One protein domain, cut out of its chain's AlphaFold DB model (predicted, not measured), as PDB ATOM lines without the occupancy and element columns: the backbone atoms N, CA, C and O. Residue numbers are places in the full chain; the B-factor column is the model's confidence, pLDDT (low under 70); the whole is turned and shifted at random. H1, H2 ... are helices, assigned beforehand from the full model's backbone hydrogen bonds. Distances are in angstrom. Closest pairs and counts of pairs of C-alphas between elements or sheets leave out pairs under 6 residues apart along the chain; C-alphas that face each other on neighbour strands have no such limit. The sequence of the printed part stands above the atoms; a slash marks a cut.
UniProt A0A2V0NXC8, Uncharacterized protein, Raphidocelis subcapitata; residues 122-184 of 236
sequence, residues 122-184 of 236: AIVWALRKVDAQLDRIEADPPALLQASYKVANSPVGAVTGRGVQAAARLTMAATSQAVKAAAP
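This is residues 122 to 184 of the 236 residues of an uncharacterized protein of Raphidocelis subcapitata (UniProt A0A2V0NXC8). Three helices make an open, flat, three-sided frame: H1 is one arm, short H2 the base, and long H3 the other arm, with an empty middle. The printed part has 63 residues with three named helices, in the order H1, H2, H3, and no named strand; the class is all helix. It is extended, with a radius of gyration of the C-alphas of 17.1 A and spans of 43 by 40 by 11 A.

H1, residues 122 to 139, begins at C-alpha 122 (-9.794, 105.226, -40.836) and is 25.6 A long. H2 is residues 143 to 152, 14.1 A. H3, residues 155 to 182, is 39.3 A long and ends at C-alpha 182 (8.291, 92.912, -57.444).

H1 is apart from H2 and from H3. H2 and H3 only just touch, only at the corner, with 3 pairs of C-alphas within 8 A; H3 does so with residues 157 to 161 alone. The closest C-alphas, of Val 151 and Gly 157, are 5.7 A apart. Their lines are about perpendicular, at 89 degrees. In H1, H2 and H3 every O i to N i+4 pair is within hydrogen-bond range.

The C-alphas farthest apart, of Asp 140 and Ala 181, are 43.5 A apart. The printed part has no cut, and both links are tight. Mean pLDDT of the printed part is 73.2; residues 171 to 184 are among those under 70.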
ATOM      1  N   ALA A 122      -8.996 106.178 -40.064       80.06
ATOM      2  CA  ALA A 122      -9.794 105.226 -40.836       80.06
ATOM      3  C   ALA A 122      -9.430 103.764 -40.527       80.06
ATOM      4  O   ALA A 122     -10.301 102.897 -40.558       80.06
ATOM      5  N   ILE A 123      -8.171 103.494 -40.162       81.50
ATOM      6  CA  ILE A 123      -7.714 102.154 -39.776       81.50
ATOM      7  C   ILE A 123      -8.327 101.754 -38.433       81.50
ATOM      8  O   ILE A 123      -8.814 100.638 -38.298       81.50
ATOM      9  N   VAL A 124      -8.379 102.665 -37.456       80.44
ATOM     10  CA  VAL A 124      -8.997 102.396 -36.145       80.44
ATOM     11  C   VAL A 124     -10.499 102.155 -36.292       80.44
ATOM     12  O   VAL A 124     -11.047 101.259 -35.652       80.44
ATOM     13  N   TRP A 125     -11.168 102.901 -37.173       83.94
ATOM     14  CA  TRP A 125     -12.575 102.660 -37.490       83.94
ATOM     15  C   TRP A 125     -12.791 101.299 -38.163       83.94
ATOM     16  O   TRP A 125     -13.699 100.564 -37.775       83.94
ATOM     17  N   ALA A 126     -11.943 100.940 -39.132       85.38
ATOM     18  CA  ALA A 126     -12.012  99.649 -39.811       85.38
ATOM     19  C   ALA A 126     -11.764  98.488 -38.838       85.38
ATOM     20  O   ALA A 126     -12.535  97.535 -38.827       85.38
ATOM     21  N   LEU A 127     -10.753  98.600 -37.972       86.62
ATOM     22  CA  LEU A 127     -10.471  97.611 -36.931       86.62
ATOM     23  C   LEU A 127     -11.655  97.459 -35.975       86.62
ATOM     24  O   LEU A 127     -12.090  96.339 -35.747       86.62
ATOM     25  N   ARG A 128     -12.253  98.561 -35.503       84.44
ATOM     26  CA  ARG A 128     -13.469  98.507 -34.668       84.44
ATOM     27  C   ARG A 128     -14.653  97.865 -35.384       84.44
ATOM     28  O   ARG A 128     -15.453  97.184 -34.752       84.44
ATOM     29  N   LYS A 129     -14.804  98.098 -36.688       85.62
ATOM     30  CA  LYS A 129     -15.853  97.455 -37.487       85.62
ATOM     31  C   LYS A 129     -15.637  95.953 -37.596       85.62
ATOM     32  O   LYS A 129     -16.611  95.221 -37.473       85.62
ATOM     33  N   VAL A 130     -14.397  95.521 -37.805       87.88
ATOM     34  CA  VAL A 130     -14.035  94.100 -37.835       87.88
ATOM     35  C   VAL A 130     -14.281  93.459 -36.471       87.88
ATOM     36  O   VAL A 130     -14.913  92.411 -36.417       87.88
ATOM     37  N   ASP A 131     -13.879  94.122 -35.388       90.50
ATOM     38  CA  ASP A 131     -14.083  93.666 -34.005       90.50
ATOM     39  C   ASP A 131     -15.577  93.491 -33.689       90.50
ATOM     40  O   ASP A 131     -16.038  92.401 -33.375       90.50
ATOM     41  N   ALA A 132     -16.391  94.516 -33.963       84.81
ATOM     42  CA  ALA A 132     -17.840  94.441 -33.778       84.81
ATOM     43  C   ALA A 132     -18.529  93.408 -34.695       84.81
ATOM     44  O   ALA A 132     -19.649  92.977 -34.418       84.81
ATOM     45  N   GLN A 133     -17.920  93.052 -35.831       81.62
ATOM     46  CA  GLN A 133     -18.409  91.960 -36.673       81.62
ATOM     47  C   GLN A 133     -18.026  90.594 -36.105       81.62
ATOM     48  O   GLN A 133     -18.864  89.697 -36.148       81.62
ATOM     49  N   LEU A 134     -16.819  90.446 -35.560       85.62
ATOM     50  CA  LEU A 134     -16.396  89.246 -34.839       85.62
ATOM     51  C   LEU A 134     -17.316  88.989 -33.646       85.62
ATOM     52  O   LEU A 134     -17.900  87.912 -33.585       85.62
ATOM     53  N   ASP A 135     -17.577  90.004 -32.821       87.56
ATOM     54  CA  ASP A 135     -18.493  89.900 -31.677       87.56
ATOM     55  C   ASP A 135     -19.888  89.404 -32.091       87.56
ATOM     56  O   ASP A 135     -20.513  88.595 -31.408       87.56
ATOM     57  N   ARG A 136     -20.397  89.864 -33.242       81.56
ATOM     58  CA  ARG A 136     -21.699  89.422 -33.768       81.56
ATOM     59  C   ARG A 136     -21.680  87.976 -34.245       81.56
ATOM     60  O   ARG A 136     -22.668  87.277 -34.051       81.56
ATOM     61  N   ILE A 137     -20.594  87.548 -34.884       80.12
ATOM     62  CA  ILE A 137     -20.430  86.165 -35.351       80.12
ATOM     63  C   ILE A 137     -20.246  85.221 -34.157       80.12
ATOM     64  O   ILE A 137     -20.712  84.085 -34.208       80.12
ATOM     65  N   GLU A 138     -19.595  85.679 -33.088       78.62
ATOM     66  CA  GLU A 138     -19.456  84.927 -31.839       78.62
ATOM     67  C   GLU A 138     -20.788  84.809 -31.093       78.62
ATOM     68  O   GLU A 138     -21.112  83.734 -30.590       78.62
ATOM     69  N   ALA A 139     -21.576  85.888 -31.055       85.06
ATOM     70  CA  ALA A 139     -22.879  85.899 -30.396       85.06
ATOM     71  C   ALA A 139     -23.930  85.044 -31.125       85.06
ATOM     72  O   ALA A 139     -24.724  84.372 -30.465       85.06
ATOM     73  N   ASP A 140     -23.946  85.056 -32.461       82.38
ATOM     74  CA  ASP A 140     -24.863  84.247 -33.272       82.38
ATOM     75  C   ASP A 140     -24.147  83.682 -34.514       82.38
ATOM     76  O   ASP A 140     -24.150  84.296 -35.589       82.38
ATOM     77  N   PRO A 141     -23.478  82.520 -34.385       75.25
ATOM     78  CA  PRO A 141     -22.755  81.932 -35.498       75.25
ATOM     79  C   PRO A 141     -23.750  81.422 -36.550       75.25
ATOM     80  O   PRO A 141     -24.535  80.511 -36.257       75.25
ATOM     81  N   PRO A 142     -23.693  81.921 -37.803       81.62
ATOM     82  CA  PRO A 142     -24.635  81.519 -38.837       81.62
ATOM     83  C   PRO A 142     -24.562  80.008 -39.082       81.62
ATOM     84  O   PRO A 142     -23.484  79.410 -39.063       81.62
ATOM     85  N   ALA A 143     -25.707  79.378 -39.356       76.81
ATOM     86  CA  ALA A 143     -25.819  77.919 -39.484       76.81
ATOM     87  C   ALA A 143     -24.830  77.309 -40.502       76.81
ATOM     88  O   ALA A 143     -24.297  76.219 -40.289       76.81
ATOM     89  N   LEU A 144     -24.526  78.041 -41.581       67.50
ATOM     90  CA  LEU A 144     -23.506  77.659 -42.562       67.50
ATOM     91  C   LEU A 144     -22.100  77.576 -41.956       67.50
ATOM     92  O   LEU A 144     -21.346  76.666 -42.290       67.50
ATOM     93  N   LEU A 145     -21.763  78.488 -41.043       73.94
ATOM     94  CA  LEU A 145     -20.456  78.557 -40.396       73.94
ATOM     95  C   LEU A 145     -20.289  77.412 -39.392       73.94
ATOM     96  O   LEU A 145     -19.237  76.775 -39.361       73.94
ATOM     97  N   GLN A 146     -21.355  77.054 -38.669       74.75
ATOM     98  CA  GLN A 146     -21.372  75.855 -37.825       74.75
ATOM     99  C   GLN A 146     -21.195  74.567 -38.643       74.75
ATOM    100  O   GLN A 146     -20.430  73.685 -38.248       74.75
ATOM    101  N   ALA A 147     -21.872  74.450 -39.791       72.81
ATOM    102  CA  ALA A 147     -21.741  73.293 -40.674       72.81
ATOM    103  C   ALA A 147     -20.326  73.189 -41.260       72.81
ATOM    104  O   ALA A 147     -19.709  72.126 -41.187       72.81
ATOM    105  N   SER A 148     -19.764  74.298 -41.754       70.19
ATOM    106  CA  SER A 148     -18.384  74.316 -42.247       70.19
ATOM    107  C   SER A 148     -17.373  74.022 -41.145       70.19
ATOM    108  O   SER A 148     -16.402  73.319 -41.394       70.19
ATOM    109  N   TYR A 149     -17.609  74.495 -39.917       76.00
ATOM    110  CA  TYR A 149     -16.736  74.229 -38.777       76.00
ATOM    111  C   TYR A 149     -16.758  72.748 -38.382       76.00
ATOM    112  O   TYR A 149     -15.710  72.155 -38.134       76.00
ATOM    113  N   LYS A 150     -17.936  72.108 -38.404       75.62
ATOM    114  CA  LYS A 150     -18.073  70.656 -38.198       75.62
ATOM    115  C   LYS A 150     -17.373  69.848 -39.290       75.62
ATOM    116  O   LYS A 150     -16.702  68.868 -38.982       75.62
ATOM    117  N   VAL A 151     -17.492  70.264 -40.551       72.56
ATOM    118  CA  VAL A 151     -16.795  69.617 -41.674       72.56
ATOM    119  C   VAL A 151     -15.282  69.813 -41.558       72.56
ATOM    120  O   VAL A 151     -14.537  68.850 -41.714       72.56
ATOM    121  N   ALA A 152     -14.822  71.017 -41.219       68.12
ATOM    122  CA  ALA A 152     -13.405  71.331 -41.058       68.12
ATOM    123  C   ALA A 152     -12.757  70.568 -39.891       68.12
ATOM    124  O   ALA A 152     -11.637  70.088 -40.032       68.12
ATOM    125  N   ASN A 153     -13.475  70.393 -38.777       78.00
ATOM    126  CA  ASN A 153     -13.011  69.617 -37.622       78.00
ATOM    127  C   ASN A 153     -13.282  68.111 -37.730       78.00
ATOM    128  O   ASN A 153     -12.960  67.359 -36.809       78.00
ATOM    129  N   SER A 154     -13.859  67.645 -38.836       79.69
ATOM    130  CA  SER A 154     -13.945  66.212 -39.101       79.69
ATOM    131  C   SER A 154     -12.544  65.641 -39.376       79.69
ATOM    132  O   SER A 154     -11.672  66.368 -39.856       79.69
ATOM    133  N   PRO A 155     -12.291  64.345 -39.131       77.38
ATOM    134  CA  PRO A 155     -11.004  63.724 -39.450       77.38
ATOM    135  C   PRO A 155     -10.616  63.878 -40.931       77.38
ATOM    136  O   PRO A 155      -9.441  64.060 -41.239       77.38
ATOM    137  N   VAL A 156     -11.595  63.898 -41.843       72.75
ATOM    138  CA  VAL A 156     -11.368  64.200 -43.267       72.75
ATOM    139  C   VAL A 156     -10.978  65.671 -43.456       72.75
ATOM    140  O   VAL A 156      -9.977  65.966 -44.105       72.75
ATOM    141  N   GLY A 157     -11.705  66.593 -42.821       67.44
ATOM    142  CA  GLY A 157     -11.420  68.029 -42.858       67.44
ATOM    143  C   GLY A 157     -10.065  68.409 -42.260       67.44
ATOM    144  O   GLY A 157      -9.384  69.273 -42.807       67.44
ATOM    145  N   ALA A 158      -9.613  67.719 -41.212       70.62
ATOM    146  CA  ALA A 158      -8.309  67.941 -40.594       70.62
ATOM    147  C   ALA A 158      -7.150  67.559 -41.532       70.62
ATOM    148  O   ALA A 158      -6.136  68.261 -41.591       70.62
ATOM    149  N   VAL A 159      -7.298  66.474 -42.302       71.00
ATOM    150  CA  VAL A 159      -6.295  66.045 -43.291       71.00
ATOM    151  C   VAL A 159      -6.263  67.011 -44.476       71.00
ATOM    152  O   VAL A 159      -5.187  67.476 -44.858       71.00
ATOM    153  N   THR A 160      -7.427  67.395 -45.008       69.94
ATOM    154  CA  THR A 160      -7.514  68.400 -46.082       69.94
ATOM    155  C   THR A 160      -6.994  69.765 -45.618       69.94
ATOM    156  O   THR A 160      -6.246  70.427 -46.340       69.94
ATOM    157  N   GLY A 161      -7.314  70.159 -44.384       60.84
ATOM    158  CA  GLY A 161      -6.882  71.408 -43.764       60.84
ATOM    159  C   GLY A 161      -5.364  71.520 -43.653       60.84
ATOM    160  O   GLY A 161      -4.811  72.578 -43.949       60.84
ATOM    161  N   ARG A 162      -4.660  70.423 -43.337       70.38
ATOM    162  CA  ARG A 162      -3.185  70.393 -43.351       70.38
ATOM    163  C   ARG A 162      -2.609  70.620 -44.748       70.38
ATOM    164  O   ARG A 162      -1.636  71.361 -44.878       70.38
ATOM    165  N   GLY A 163      -3.217  70.037 -45.783       68.06
ATOM    166  CA  GLY A 163      -2.807  70.246 -47.176       68.06
ATOM    167  C   GLY A 163      -2.974  71.701 -47.622       68.06
ATOM    168  O   GLY A 163      -2.041  72.302 -48.153       68.06
ATOM    169  N   VAL A 164      -4.126  72.304 -47.315       69.19
ATOM    170  CA  VAL A 164      -4.390  73.725 -47.602       69.19
ATOM    171  C   VAL A 164      -3.446  74.631 -46.814       69.19
ATOM    172  O   VAL A 164      -2.893  75.575 -47.371       69.19
ATOM    173  N   GLN A 165      -3.200  74.340 -45.536       73.06
ATOM    174  CA  GLN A 165      -2.292  75.130 -44.705       73.06
ATOM    175  C   GLN A 165      -0.837  75.032 -45.190       73.06
ATOM    176  O   GLN A 165      -0.122  76.034 -45.176       73.06
ATOM    177  N   ALA A 166      -0.398  73.861 -45.659       72.69
ATOM    178  CA  ALA A 166       0.919  73.678 -46.266       72.69
ATOM    179  C   ALA A 166       1.043  74.452 -47.587       72.69
ATOM    180  O   ALA A 166       2.014  75.186 -47.773       72.69
ATOM    181  N   ALA A 167       0.035  74.365 -48.458       64.31
ATOM    182  CA  ALA A 167      -0.016  75.132 -49.700       64.31
ATOM    183  C   ALA A 167      -0.036  76.645 -49.434       64.31
ATOM    184  O   ALA A 167       0.685  77.396 -50.091       64.31
ATOM    185  N   ALA A 168      -0.789  77.103 -48.432       69.25
ATOM    186  CA  ALA A 168      -0.835  78.504 -48.026       69.25
ATOM    187  C   ALA A 168       0.514  78.985 -47.478       69.25
ATOM    188  O   ALA A 168       0.970  80.063 -47.851       69.25
ATOM    189  N   ARG A 169       1.195  78.183 -46.649       73.25
ATOM    190  CA  ARG A 169       2.547  78.496 -46.155       73.25
ATOM    191  C   ARG A 169       3.568  78.554 -47.286       73.25
ATOM    192  O   ARG A 169       4.352  79.495 -47.326       73.25
ATOM    193  N   LEU A 170       3.528  77.601 -48.218       71.00
ATOM    194  CA  LEU A 170       4.373  77.614 -49.415       71.00
ATOM    195  C   LEU A 170       4.098  78.848 -50.276       71.00
ATOM    196  O   LEU A 170       5.029  79.530 -50.693       71.00
ATOM    197  N   THR A 171       2.826  79.183 -50.472       68.44
ATOM    198  CA  THR A 171       2.413  80.363 -51.234       68.44
ATOM    199  C   THR A 171       2.853  81.647 -50.539       68.44
ATOM    200  O   THR A 171       3.362  82.540 -51.206       68.44
ATOM    201  N   MET A 172       2.729  81.748 -49.211       66.25
ATOM    202  CA  MET A 172       3.210  82.892 -48.424       66.25
ATOM    203  C   MET A 172       4.734  83.020 -48.455       66.25
ATOM    204  O   MET A 172       5.252  84.122 -48.617       66.25
ATOM    205  N   ALA A 173       5.469  81.913 -48.344       69.19
ATOM    206  CA  ALA A 173       6.924  81.921 -48.447       69.19
ATOM    207  C   ALA A 173       7.367  82.378 -49.847       69.19
ATOM    208  O   ALA A 173       8.178  83.300 -49.962       69.19
ATOM    209  N   ALA A 174       6.755  81.826 -50.898       62.09
ATOM    210  CA  ALA A 174       7.016  82.202 -52.285       62.09
ATOM    211  C   ALA A 174       6.637  83.664 -52.569       62.09
ATOM    212  O   ALA A 174       7.406  84.399 -53.187       62.09
ATOM    213  N   THR A 175       5.493  84.129 -52.062       59.78
ATOM    214  CA  THR A 175       5.079  85.531 -52.213       59.78
ATOM    215  C   THR A 175       5.942  86.475 -51.394       59.78
ATOM    216  O   THR A 175       6.225  87.556 -51.880       59.78
ATOM    217  N   SER A 176       6.454  86.106 -50.219       62.25
ATOM    218  CA  SER A 176       7.349  86.987 -49.450       62.25
ATOM    219  C   SER A 176       8.666  87.280 -50.186       62.25
ATOM    220  O   SER A 176       9.185  88.396 -50.113       62.25
ATOM    221  N   GLN A 177       9.173  86.307 -50.951       59.53
ATOM    222  CA  GLN A 177      10.339  86.491 -51.815       59.53
ATOM    223  C   GLN A 177       9.976  87.216 -53.119       59.53
ATOM    224  O   GLN A 177      10.682  88.143 -53.516       59.53
ATOM    225  N   ALA A 178       8.841  86.883 -53.740       58.75
ATOM    226  CA  ALA A 178       8.374  87.552 -54.955       58.75
ATOM    227  C   ALA A 178       7.982  89.023 -54.715       58.75
ATOM    228  O   ALA A 178       8.258  89.875 -55.550       58.75
ATOM    229  N   VAL A 179       7.397  89.356 -53.563       58.28
ATOM    230  CA  VAL A 179       7.016  90.726 -53.181       58.28
ATOM    231  C   VAL A 179       8.253  91.587 -52.941       58.28
ATOM    232  O   VAL A 179       8.264  92.748 -53.346       58.28
ATOM    233  N   LYS A 180       9.327  91.024 -52.369       63.16
ATOM    234  CA  LYS A 180      10.620  91.721 -52.271       63.16
ATOM    235  C   LYS A 180      11.237  92.005 -53.644       63.16
ATOM    236  O   LYS A 180      11.863  93.045 -53.804       63.16
ATOM    237  N   ALA A 181      11.024  91.133 -54.631       58.56
ATOM    238  CA  ALA A 181      11.518  91.321 -55.998       58.56
ATOM    239  C   ALA A 181      10.604  92.197 -56.885       58.56
ATOM    240  O   ALA A 181      11.080  92.812 -57.834       58.56
ATOM    241  N   ALA A 182       9.303  92.283 -56.586       52.19
ATOM    242  CA  ALA A 182       8.291  92.912 -57.444       52.19
ATOM    243  C   ALA A 182       7.624  94.165 -56.841       52.19
ATOM    244  O   ALA A 182       6.630  94.655 -57.389       52.19
ATOM    245  N   ALA A 183       8.159  94.706 -55.740       56.62
ATOM    246  CA  ALA A 183       7.590  95.837 -55.000       56.62
ATOM    247  C   ALA A 183       7.122  97.038 -55.863       56.62
ATOM    248  O   ALA A 183       6.041  97.553 -55.576       56.62
ATOM    249  N   PRO A 184       7.818  97.473 -56.939       57.41
ATOM    250  CA  PRO A 184       7.332  98.603 -57.738       57.41
ATOM    251  C   PRO A 184       6.237  98.247 -58.766       57.41
ATOM    252  O   PRO A 184       5.520  99.139 -59.210       57.41
TER     253      PRO A 184